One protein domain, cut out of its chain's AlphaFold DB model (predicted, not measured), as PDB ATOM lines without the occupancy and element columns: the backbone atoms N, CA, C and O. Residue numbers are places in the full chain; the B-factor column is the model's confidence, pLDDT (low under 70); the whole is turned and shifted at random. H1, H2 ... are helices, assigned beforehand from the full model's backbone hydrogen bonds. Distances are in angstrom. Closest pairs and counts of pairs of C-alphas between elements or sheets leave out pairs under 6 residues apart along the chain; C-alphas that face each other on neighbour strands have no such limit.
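What this domain is: This is residues 26 to 109 of the 246 residues of an uncharacterized protein of Nesidiocoris tenuis (UniProt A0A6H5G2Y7). The helices make an open zigzag: H1 stands free beyond a long link, H2 and H3 meet in a steep corner, and H3 and the long H4 make a narrow V. Residues 94 to 100 and 102 to 108 stick out. The 84 printed residues hold H1 to H4, all helix, only just loose, close to extended, with radius of gyration 17.6 A and spans 53 by 32 by 28 A.

How they stand to each other: H1, residues 26 to 30, is apart from H2, residues 45 to 58. H2 is close to but not clearly touching H3, residues 63 to 73, at 62 degrees, a steep tilt, opposite ways; the closest C-alphas, of Lys 58 and Leu 66, are 6.5 A apart. H3 is close to but not clearly touching H4, residues 78 to 106, at a shallow tilt of 26 degrees, opposite ways; the closest C-alphas, of Ile 73 and Leu 81, are 7.0 A apart. H2 and H4 are only just apart, closest 8.0 A. Every O i to N i+4 pair is within hydrogen-bond range in H1 and H4, 8 of 10 in H2, 5 of 7 in H3.

Where its parts are: H1 begins at C-alpha 26 (-50.764, 10.185, -8.670). H2 measures 19.3 A, H3 15.0 A and H4 41.7 A, ending at C-alpha 106 (-11.048, 2.003, -29.040).

The domain as a whole: The C-alphas of Gln 28 and Ile 109, the farthest apart, are 54.6 A apart. The printed part has no cut. The link H1 to H2 is long. Residues 26 to 61 have pLDDT under 70.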
ATOM      1  N   ALA A  26     -51.403  10.602  -7.421       61.97
ATOM      2  CA  ALA A  26     -50.764  10.185  -8.670       61.97
ATOM      3  C   ALA A  26     -50.973   8.681  -8.940       61.97
ATOM      4  O   ALA A  26     -51.315   8.293 -10.053       61.97
ATOM      5  N   GLU A  27     -50.866   7.847  -7.901       62.94
ATOM      6  CA  GLU A  27     -51.144   6.403  -7.954       62.94
ATOM      7  C   GLU A  27     -52.618   6.120  -8.314       62.94
ATOM      8  O   GLU A  27     -52.913   5.211  -9.088       62.94
ATOM      9  N   GLN A  28     -53.555   6.936  -7.814       65.75
ATOM     10  CA  GLN A  28     -54.990   6.793  -8.084       65.75
ATOM     11  C   GLN A  28     -55.352   7.211  -9.518       65.75
ATOM     12  O   GLN A  28     -56.245   6.625 -10.118       65.75
ATOM     13  N   LEU A  29     -54.617   8.170 -10.092       64.25
ATOM     14  CA  LEU A  29     -54.740   8.581 -11.494       64.25
ATOM     15  C   LEU A  29     -54.126   7.561 -12.473       64.25
ATOM     16  O   LEU A  29     -54.499   7.529 -13.645       64.25
ATOM     17  N   LEU A  30     -53.172   6.754 -12.000       58.81
ATOM     18  CA  LEU A  30     -52.535   5.669 -12.751       58.81
ATOM     19  C   LEU A  30     -53.307   4.342 -12.665       58.81
ATOM     20  O   LEU A  30     -53.201   3.541 -13.588       58.81
ATOM     21  N   GLY A  31     -54.095   4.123 -11.606       55.38
ATOM     22  CA  GLY A  31     -54.853   2.884 -11.384       55.38
ATOM     23  C   GLY A  31     -56.007   2.629 -12.361       55.38
ATOM     24  O   GLY A  31     -56.426   1.484 -12.501       55.38
ATOM     25  N   ASP A  32     -56.484   3.661 -13.062       59.59
ATOM     26  CA  ASP A  32     -57.557   3.545 -14.065       59.59
ATOM     27  C   ASP A  32     -57.032   3.247 -15.485       59.59
ATOM     28  O   ASP A  32     -57.814   3.096 -16.426       59.59
ATOM     29  N   PHE A  33     -55.710   3.167 -15.672       52.34
ATOM     30  CA  PHE A  33     -55.138   2.658 -16.913       52.34
ATOM     31  C   PHE A  33     -55.021   1.142 -16.805       52.34
ATOM     32  O   PHE A  33     -54.153   0.639 -16.097       52.34
ATOM     33  N   ASP A  34     -55.872   0.421 -17.537       57.75
ATOM     34  CA  ASP A  34     -55.691  -1.011 -17.771       57.75
ATOM     35  C   ASP A  34     -54.278  -1.228 -18.323       57.75
ATOM     36  O   ASP A  34     -53.993  -0.871 -19.469       57.75
ATOM     37  N   ASP A  35     -53.374  -1.760 -17.500       51.16
ATOM     38  CA  ASP A  35     -52.015  -2.074 -17.915       51.16
ATOM     39  C   ASP A  35     -52.124  -3.242 -18.915       51.16
ATOM     40  O   ASP A  35     -52.459  -4.366 -18.524       51.16
ATOM     41  N   PRO A  36     -51.882  -3.035 -20.225       55.50
ATOM     42  CA  PRO A  36     -52.190  -4.034 -21.253       55.50
ATOM     43  C   PRO A  36     -51.201  -5.218 -21.244       55.50
ATOM     44  O   PRO A  36     -51.077  -5.949 -22.225       55.50
ATOM     45  N   LEU A  37     -50.440  -5.375 -20.157       57.09
ATOM     46  CA  LEU A  37     -49.387  -6.364 -19.955       57.09
ATOM     47  C   LEU A  37     -49.552  -7.154 -18.642       57.09
ATOM     48  O   LEU A  37     -48.597  -7.812 -18.224       57.09
ATOM     49  N   GLU A  38     -50.733  -7.126 -18.015       56.69
ATOM     50  CA  GLU A  38     -51.101  -8.027 -16.911       56.69
ATOM     51  C   GLU A  38     -50.774  -9.497 -17.280       56.69
ATOM     52  O   GLU A  38     -51.291 -10.021 -18.280       56.69
ATOM     53  N   PRO A  39     -49.888 -10.188 -16.532       46.22
ATOM     54  CA  PRO A  39     -49.470 -11.551 -16.842       46.22
ATOM     55  C   PRO A  39     -50.621 -12.537 -16.595       46.22
ATOM     56  O   PRO A  39     -50.764 -13.099 -15.515       46.22
ATOM     57  N   GLY A  40     -51.435 -12.774 -17.625       54.22
ATOM     58  CA  GLY A  40     -52.543 -13.734 -17.579       54.22
ATOM     59  C   GLY A  40     -53.749 -13.364 -18.441       54.22
ATOM     60  O   GLY A  40     -54.569 -14.236 -18.734       54.22
ATOM     61  N   VAL A  41     -53.841 -12.114 -18.902       56.41
ATOM     62  CA  VAL A  41     -54.865 -11.688 -19.860       56.41
ATOM     63  C   VAL A  41     -54.312 -11.882 -21.268       56.41
ATOM     64  O   VAL A  41     -53.549 -11.068 -21.781       56.41
ATOM     65  N   TYR A  42     -54.650 -13.011 -21.889       52.66
ATOM     66  CA  TYR A  42     -54.316 -13.231 -23.294       52.66
ATOM     67  C   TYR A  42     -55.138 -12.264 -24.158       52.66
ATOM     68  O   TYR A  42     -56.363 -12.220 -23.986       52.66
ATOM     69  N   PRO A  43     -54.509 -11.513 -25.082       55.78
ATOM     70  CA  PRO A  43     -55.237 -10.626 -25.977       55.78
ATOM     71  C   PRO A  43     -56.293 -11.428 -26.745       55.78
ATOM     72  O   PRO A  43     -56.040 -12.565 -27.168       55.78
ATOM     73  N   LYS A  44     -57.486 -10.859 -26.963       69.12
ATOM     74  CA  LYS A  44     -58.416 -11.428 -27.951       69.12
ATOM     75  C   LYS A  44     -57.689 -11.456 -29.303       69.12
ATOM     76  O   LYS A  44     -56.776 -10.671 -29.523       69.12
ATOM     77  N   LYS A  45     -58.071 -12.338 -30.234       61.00
ATOM     78  CA  LYS A  45     -57.369 -12.470 -31.535       61.00
ATOM     79  C   LYS A  45     -57.207 -11.138 -32.287       61.00
ATOM     80  O   LYS A  45     -56.234 -10.968 -33.004       61.00
ATOM     81  N   GLU A  46     -58.141 -10.219 -32.085       59.00
ATOM     82  CA  GLU A  46     -58.163  -8.864 -32.646       59.00
ATOM     83  C   GLU A  46     -57.123  -7.942 -31.974       59.00
ATOM     84  O   GLU A  46     -56.452  -7.158 -32.639       59.00
ATOM     85  N   ASP A  47     -56.917  -8.104 -30.667       62.19
ATOM     86  CA  ASP A  47     -55.916  -7.380 -29.878       62.19
ATOM     87  C   ASP A  47     -54.514  -7.992 -30.043       62.19
ATOM     88  O   ASP A  47     -53.511  -7.312 -29.846       62.19
ATOM     89  N   GLN A  48     -54.425  -9.266 -30.444       61.62
ATOM     90  CA  GLN A  48     -53.159  -9.958 -30.695       61.62
ATOM     91  C   GLN A  48     -52.399  -9.326 -31.866       61.62
ATOM     92  O   GLN A  48     -51.195  -9.133 -31.758       61.62
ATOM     93  N   GLU A  49     -53.082  -8.936 -32.945       60.34
ATOM     94  CA  GLU A  49     -52.445  -8.247 -34.077       60.34
ATOM     95  C   GLU A  49     -51.898  -6.873 -33.666       60.34
ATOM     96  O   GLU A  49     -50.809  -6.477 -34.087       60.34
ATOM     97  N   VAL A  50     -52.614  -6.167 -32.784       61.41
ATOM     98  CA  VAL A  50     -52.169  -4.893 -32.210       61.41
ATOM     99  C   VAL A  50     -50.988  -5.117 -31.267       61.41
ATOM    100  O   VAL A  50     -50.008  -4.379 -31.339       61.41
ATOM    101  N   CYS A  51     -51.018  -6.150 -30.426       58.81
ATOM    102  CA  CYS A  51     -49.905  -6.531 -29.558       58.81
ATOM    103  C   CYS A  51     -48.669  -6.971 -30.348       58.81
ATOM    104  O   CYS A  51     -47.557  -6.607 -29.967       58.81
ATOM    105  N   ASP A  52     -48.839  -7.698 -31.449       62.06
ATOM    106  CA  ASP A  52     -47.754  -8.140 -32.322       62.06
ATOM    107  C   ASP A  52     -47.161  -6.941 -33.078       62.06
ATOM    108  O   ASP A  52     -45.941  -6.760 -33.097       62.06
ATOM    109  N   ALA A  53     -48.000  -6.040 -33.602       58.94
ATOM    110  CA  ALA A  53     -47.554  -4.781 -34.199       58.94
ATOM    111  C   ALA A  53     -46.832  -3.886 -33.173       58.94
ATOM    112  O   ALA A  53     -45.764  -3.337 -33.452       58.94
ATOM    113  N   LEU A  54     -47.354  -3.789 -31.948       57.25
ATOM    114  CA  LEU A  54     -46.724  -3.051 -30.854       57.25
ATOM    115  C   LEU A  54     -45.439  -3.727 -30.366       57.25
ATOM    116  O   LEU A  54     -44.510  -3.016 -29.991       57.25
ATOM    117  N   GLN A  55     -45.325  -5.058 -30.395       59.78
ATOM    118  CA  GLN A  55     -44.073  -5.769 -30.117       59.78
ATOM    119  C   GLN A  55     -43.022  -5.450 -31.176       59.78
ATOM    120  O   GLN A  55     -41.888  -5.124 -30.819       59.78
ATOM    121  N   VAL A  56     -43.394  -5.473 -32.457       57.06
ATOM    122  CA  VAL A  56     -42.492  -5.127 -33.567       57.06
ATOM    123  C   VAL A  56     -41.953  -3.706 -33.425       57.06
ATOM    124  O   VAL A  56     -40.809  -3.462 -33.793       57.06
ATOM    125  N   ILE A  57     -42.725  -2.789 -32.839       57.41
ATOM    126  CA  ILE A  57     -42.309  -1.404 -32.579       57.41
ATOM    127  C   ILE A  57     -41.569  -1.288 -31.218       57.41
ATOM    128  O   ILE A  57     -40.586  -0.561 -31.097       57.41
ATOM    129  N   LYS A  58     -41.932  -2.064 -30.193       57.38
ATOM    130  CA  LYS A  58     -41.268  -2.093 -28.870       57.38
ATOM    131  C   LYS A  58     -39.870  -2.721 -28.897       57.38
ATOM    132  O   LYS A  58     -39.023  -2.372 -28.082       57.38
ATOM    133  N   VAL A  59     -39.616  -3.668 -29.795       59.06
ATOM    134  CA  VAL A  59     -38.309  -4.337 -29.934       59.06
ATOM    135  C   VAL A  59     -37.198  -3.393 -30.444       59.06
ATOM    136  O   VAL A  59     -36.097  -3.437 -29.896       59.06
ATOM    137  N   PRO A  60     -37.422  -2.528 -31.453       61.84
ATOM    138  CA  PRO A  60     -36.428  -1.555 -31.900       61.84
ATOM    139  C   PRO A  60     -36.389  -0.279 -31.053       61.84
ATOM    140  O   PRO A  60     -35.332   0.349 -30.975       61.84
ATOM    141  N   PHE A  61     -37.499   0.119 -30.426       65.94
ATOM    142  CA  PHE A  61     -37.593   1.386 -29.701       65.94
ATOM    143  C   PHE A  61     -37.690   1.150 -28.191       65.94
ATOM    144  O   PHE A  61     -38.529   0.393 -27.716       65.94
ATOM    145  N   GLY A  62     -36.852   1.835 -27.409       73.12
ATOM    146  CA  GLY A  62     -36.955   1.806 -25.950       73.12
ATOM    147  C   GLY A  62     -38.340   2.258 -25.469       73.12
ATOM    148  O   GLY A  62     -39.029   3.021 -26.153       73.12
ATOM    149  N   LYS A  63     -38.743   1.816 -24.269       76.12
ATOM    150  CA  LYS A  63     -40.076   2.101 -23.697       76.12
ATOM    151  C   LYS A  63     -40.420   3.599 -23.714       76.12
ATOM    152  O   LYS A  63     -41.528   3.970 -24.076       76.12
ATOM    153  N   THR A  64     -39.461   4.462 -23.388       78.00
ATOM    154  CA  THR A  64     -39.631   5.926 -23.353       78.00
ATOM    155  C   THR A  64     -39.882   6.521 -24.739       78.00
ATOM    156  O   THR A  64     -40.817   7.298 -24.925       78.00
ATOM    157  N   THR A  65     -39.090   6.123 -25.738       75.44
ATOM    158  CA  THR A  65     -39.264   6.542 -27.137       75.44
ATOM    159  C   THR A  65     -40.580   6.051 -27.726       75.44
ATOM    160  O   THR A  65     -41.231   6.807 -28.442       75.44
ATOM    161  N   LEU A  66     -41.003   4.832 -27.378       75.75
ATOM    162  CA  LEU A  66     -42.291   4.284 -27.790       75.75
ATOM    163  C   LEU A  66     -43.446   5.111 -27.220       75.75
ATOM    164  O   LEU A  66     -44.307   5.541 -27.973       75.75
ATOM    165  N   LEU A  67     -43.439   5.373 -25.911       78.50
ATOM    166  CA  LEU A  67     -44.473   6.172 -25.247       78.50
ATOM    167  C   LEU A  67     -44.523   7.605 -25.783       78.50
ATOM    168  O   LEU A  67     -45.602   8.182 -25.894       78.50
ATOM    169  N   SER A  68     -43.369   8.181 -26.130       80.06
ATOM    170  CA  SER A  68     -43.316   9.480 -26.800       80.06
ATOM    171  C   SER A  68     -43.952   9.408 -28.188       80.06
ATOM    172  O   SER A  68     -44.840  10.200 -28.484       80.06
ATOM    173  N   LEU A  69     -43.580   8.416 -29.005       79.75
ATOM    174  CA  LEU A  69     -44.131   8.225 -30.347       79.75
ATOM    175  C   LEU A  69     -45.646   7.981 -30.309       79.75
ATOM    176  O   LEU A  69     -46.371   8.601 -31.082       79.75
ATOM    177  N   LEU A  70     -46.124   7.155 -29.373       80.94
ATOM    178  CA  LEU A  70     -47.531   6.777 -29.207       80.94
ATOM    179  C   LEU A  70     -48.454   7.998 -29.058       80.94
ATOM    180  O   LEU A  70     -49.542   8.019 -29.627       80.94
ATOM    181  N   LYS A  71     -47.986   9.053 -28.373       83.31
ATOM    182  CA  LYS A  71     -48.715  10.330 -28.222       83.31
ATOM    183  C   LYS A  71     -48.985  11.018 -29.563       83.31
ATOM    184  O   LYS A  71     -49.956  11.759 -29.686       83.31
ATOM    185  N   PHE A  72     -48.143  10.764 -30.564       78.38
ATOM    186  CA  PHE A  72     -48.226  11.370 -31.890       78.38
ATOM    187  C   PHE A  72     -48.856  10.457 -32.945       78.38
ATOM    188  O   PHE A  72     -49.319  10.966 -33.963       78.38
ATOM    189  N   ILE A  73     -48.951   9.142 -32.701       81.56
ATOM    190  CA  ILE A  73     -49.511   8.174 -33.665       81.56
ATOM    191  C   ILE A  73     -50.938   8.548 -34.079       81.56
ATOM    192  O   ILE A  73     -51.269   8.457 -35.254       81.56
ATOM    193  N   ARG A  74     -51.765   9.055 -33.153       82.56
ATOM    194  CA  ARG A  74     -53.145   9.478 -33.459       82.56
ATOM    195  C   ARG A  74     -53.226  10.614 -34.492       82.56
ATOM    196  O   ARG A  74     -54.276  10.810 -35.094       82.56
ATOM    197  N   PHE A  75     -52.149  11.376 -34.678       87.44
ATOM    198  CA  PHE A  75     -52.088  12.500 -35.617       87.44
ATOM    199  C   PHE A  75     -51.413  12.143 -36.945       87.44
ATOM    200  O   PHE A  75     -51.366  12.979 -37.845       87.44
ATOM    201  N   LEU A  76     -50.885  10.926 -37.072       84.06
ATOM    202  CA  LEU A  76     -50.170  10.476 -38.257       84.06
ATOM    203  C   LEU A  76     -51.078   9.599 -39.114       84.06
ATOM    204  O   LEU A  76     -51.757   8.699 -38.623       84.06
ATOM    205  N   THR A  77     -51.065   9.842 -40.422       89.62
ATOM    206  CA  THR A  77     -51.647   8.884 -41.371       89.62
ATOM    207  C   THR A  77     -50.772   7.632 -41.440       89.62
ATOM    208  O   THR A  77     -49.561   7.723 -41.238       89.62
ATOM    209  N   GLY A  78     -51.358   6.471 -41.758       86.88
ATOM    210  CA  GLY A  78     -50.617   5.203 -41.865       86.88
ATOM    211  C   GLY A  78     -49.302   5.319 -42.659       86.88
ATOM    212  O   GLY A  78     -48.247   5.039 -42.099       86.88
ATOM    213  N   PRO A  79     -49.310   5.873 -43.888       89.38
ATOM    214  CA  PRO A  79     -48.085   6.033 -44.678       89.38
ATOM    215  C   PRO A  79     -47.037   6.965 -44.048       89.38
ATOM    216  O   PRO A  79     -45.835   6.758 -44.211       89.38
ATOM    217  N   GLN A  80     -47.469   8.010 -43.334       86.44
ATOM    218  CA  GLN A  80     -46.553   8.911 -42.626       86.44
ATOM    219  C   GLN A  80     -45.926   8.222 -41.412       86.44
ATOM    220  O   GLN A  80     -44.739   8.415 -41.146       86.44
ATOM    221  N   LEU A  81     -46.711   7.418 -40.692       85.88
ATOM    222  CA  LEU A  81     -46.219   6.608 -39.586       85.88
ATOM    223  C   LEU A  81     -45.174   5.602 -40.076       85.88
ATOM    224  O   LEU A  81     -44.091   5.543 -39.495       85.88
ATOM    225  N   ASP A  82     -45.460   4.884 -41.162       86.44
ATOM    226  CA  ASP A  82     -44.539   3.905 -41.750       86.44
ATOM    227  C   ASP A  82     -43.197   4.551 -42.116       86.44
ATOM    228  O   ASP A  82     -42.139   4.046 -41.738       86.44
ATOM    229  N   PHE A  83     -43.227   5.724 -42.757       91.19
ATOM    230  CA  PHE A  83     -42.016   6.471 -43.105       91.19
ATOM    231  C   PHE A  83     -41.196   6.886 -41.873       91.19
ATOM    232  O   PHE A  83     -39.961   6.812 -41.880       91.19
ATOM    233  N   ILE A  84     -41.861   7.319 -40.797       87.88
ATOM    234  CA  ILE A  84     -41.193   7.691 -39.542       87.88
ATOM    235  C   ILE A  84     -40.572   6.460 -38.885       87.88
ATOM    236  O   ILE A  84     -39.409   6.504 -38.482       87.88
ATOM    237  N   VAL A  85     -41.317   5.359 -38.796       85.88
ATOM    238  CA  VAL A  85     -40.827   4.101 -38.222       85.88
ATOM    239  C   VAL A  85     -39.623   3.592 -39.015       85.88
ATOM    240  O   VAL A  85     -38.594   3.274 -38.414       85.88
ATOM    241  N   GLU A  86     -39.690   3.593 -40.346       89.25
ATOM    242  CA  GLU A  86     -38.577   3.208 -41.219       89.25
ATOM    243  C   GLU A  86     -37.351   4.115 -41.016       89.25
ATOM    244  O   GLU A  86     -36.228   3.626 -40.848       89.25
ATOM    245  N   SER A  87     -37.556   5.431 -40.942       89.81
ATOM    246  CA  SER A  87     -36.486   6.404 -40.692       89.81
ATOM    247  C   SER A  87     -35.819   6.193 -39.329       89.81
ATOM    248  O   SER A  87     -34.589   6.219 -39.215       89.81
ATOM    249  N   LEU A  88     -36.609   5.926 -38.288       86.75
ATOM    250  CA  LEU A  88     -36.101   5.640 -36.948       86.75
ATOM    251  C   LEU A  88     -35.326   4.315 -36.910       86.75
ATOM    252  O   LEU A  88     -34.245   4.247 -36.313       86.75
ATOM    253  N   LEU A  89     -35.817   3.275 -37.586       87.06
ATOM    254  CA  LEU A  89     -35.097   2.008 -37.747       87.06
ATOM    255  C   LEU A  89     -33.763   2.210 -38.468       87.06
ATOM    256  O   LEU A  89     -32.725   1.694 -38.029       87.06
ATOM    257  N   HIS A  90     -33.763   3.004 -39.539       92.06
ATOM    258  CA  HIS A  90     -32.551   3.347 -40.264       92.06
ATOM    259  C   HIS A  90     -31.545   4.060 -39.353       92.06
ATOM    260  O   HIS A  90     -30.382   3.646 -39.275       92.06
ATOM    261  N   GLN A  91     -32.000   5.053 -38.588       90.31
ATOM    262  CA  GLN A  91     -31.178   5.774 -37.618       90.31
ATOM    263  C   GLN A  91     -30.563   4.835 -36.569       90.31
ATOM    264  O   GLN A  91     -29.365   4.929 -36.289       90.31
ATOM    265  N   ILE A  92     -31.341   3.905 -36.008       88.00
ATOM    266  CA  ILE A  92     -30.831   2.905 -35.056       88.00
ATOM    267  C   ILE A  92     -29.750   2.044 -35.709       88.00
ATOM    268  O   ILE A  92     -28.704   1.792 -35.104       88.00
ATOM    269  N   SER A  93     -29.971   1.617 -36.953       90.81
ATOM    270  CA  SER A  93     -28.995   0.812 -37.689       90.81
ATOM    271  C   SER A  93     -27.666   1.557 -37.873       90.81
ATOM    272  O   SER A  93     -26.596   0.967 -37.695       90.81
ATOM    273  N   LEU A  94     -27.722   2.860 -38.166       93.38
ATOM    274  CA  LEU A  94     -26.546   3.710 -38.325       93.38
ATOM    275  C   LEU A  94     -25.829   3.925 -36.996       93.38
ATOM    276  O   LEU A  94     -24.614   3.737 -36.935       93.38
ATOM    277  N   LYS A  95     -26.566   4.242 -35.923       92.19
ATOM    278  CA  LYS A  95     -25.995   4.384 -34.575       92.19
ATOM    279  C   LYS A  95     -25.276   3.110 -34.136       92.19
ATOM    280  O   LYS A  95     -24.162   3.188 -33.631       92.19
ATOM    281  N   ARG A  96     -25.854   1.934 -34.404       91.25
ATOM    282  CA  ARG A  96     -25.224   0.637 -34.110       91.25
ATOM    283  C   ARG A  96     -23.941   0.425 -34.914       91.25
ATOM    284  O   ARG A  96     -22.915   0.068 -34.343       91.25
ATOM    285  N   LYS A  97     -23.976   0.677 -36.227       94.69
ATOM    286  CA  LYS A  97     -22.785   0.582 -37.091       94.69
ATOM    287  C   LYS A  97     -21.679   1.523 -36.613       94.69
ATOM    288  O   LYS A  97     -20.530   1.104 -36.519       94.69
ATOM    289  N   LEU A  98     -22.027   2.764 -36.282       96.19
ATOM    290  CA  LEU A  98     -21.088   3.748 -35.753       96.19
ATOM    291  C   LEU A  98     -20.510   3.299 -34.407       96.19
ATOM    292  O   LEU A  98     -19.294   3.322 -34.243       96.19
ATOM    293  N   GLY A  99     -21.356   2.830 -33.489       95.56
ATOM    294  CA  GLY A  99     -20.930   2.279 -32.203       95.56
ATOM    295  C   GLY A  99     -19.924   1.140 -32.368       95.56
ATOM    296  O   GLY A  99     -18.867   1.161 -31.745       95.56
ATOM    297  N   ASN A 100     -20.179   0.206 -33.287       94.25
ATOM    298  CA  ASN A 100     -19.241  -0.876 -33.593       94.25
ATOM    299  C   ASN A 100     -17.904  -0.344 -34.131       94.25
ATOM    300  O   ASN A 100     -16.845  -0.770 -33.679       94.25
ATOM    301  N   LEU A 101     -17.935   0.617 -35.060       95.00
ATOM    302  CA  LEU A 101     -16.722   1.230 -35.611       95.00
ATOM    303  C   LEU A 101     -15.903   1.970 -34.545       95.00
ATOM    304  O   LEU A 101     -14.675   1.867 -34.539       95.00
ATOM    305  N   LEU A 102     -16.566   2.681 -33.633       96.00
ATOM    306  CA  LEU A 102     -15.914   3.336 -32.500       96.00
ATOM    307  C   LEU A 102     -15.332   2.312 -31.525       96.00
ATOM    308  O   LEU A 102     -14.192   2.473 -31.100       96.00
ATOM    309  N   ASN A 103     -16.044   1.219 -31.249       95.00
ATOM    310  CA  ASN A 103     -15.516   0.119 -30.445       95.00
ATOM    311  C   ASN A 103     -14.246  -0.464 -31.068       95.00
ATOM    312  O   ASN A 103     -13.241  -0.596 -30.374       95.00
ATOM    313  N   TYR A 104     -14.230  -0.742 -32.373       95.44
ATOM    314  CA  TYR A 104     -13.014  -1.203 -33.049       95.44
ATOM    315  C   TYR A 104     -11.871  -0.187 -32.932       95.44
ATOM    316  O   TYR A 104     -10.729  -0.571 -32.672       95.44
ATOM    317  N   ARG A 105     -12.174   1.111 -33.053       95.62
ATOM    318  CA  ARG A 105     -11.186   2.184 -32.889       95.62
ATOM    319  C   ARG A 105     -10.622   2.242 -31.467       95.62
ATOM    320  O   ARG A 105      -9.411   2.396 -31.323       95.62
ATOM    321  N   ASN A 106     -11.460   2.064 -30.447       95.88
ATOM    322  CA  ASN A 106     -11.048   2.003 -29.040       95.88
ATOM    323  C   ASN A 106     -10.140   0.795 -28.763       95.88
ATOM    324  O   ASN A 106      -9.235   0.884 -27.942       95.88
ATOM    325  N   HIS A 107     -10.309  -0.296 -29.514       94.56
ATOM    326  CA  HIS A 107      -9.420  -1.463 -29.491       94.56
ATOM    327  C   HIS A 107      -8.205  -1.329 -30.433       94.56
ATOM    328  O   HIS A 107      -7.502  -2.305 -30.687       94.56
ATOM    329  N   GLY A 108      -7.944  -0.136 -30.979       95.81
ATOM    330  CA  GLY A 108      -6.764   0.153 -31.797       95.81
ATOM    331  C   GLY A 108      -6.856  -0.268 -33.269       95.81
ATOM    332  O   GLY A 108      -5.876  -0.136 -34.005       95.81
ATOM    333  N   ILE A 109      -8.012  -0.731 -33.746       97.25
ATOM    334  CA  ILE A 109      -8.195  -1.160 -35.137       97.25
ATOM    335  C   ILE A 109      -8.466   0.065 -36.007       97.25
ATOM    336  O   ILE A 109      -9.485   0.740 -35.874       97.25
TER     337      ILE A 109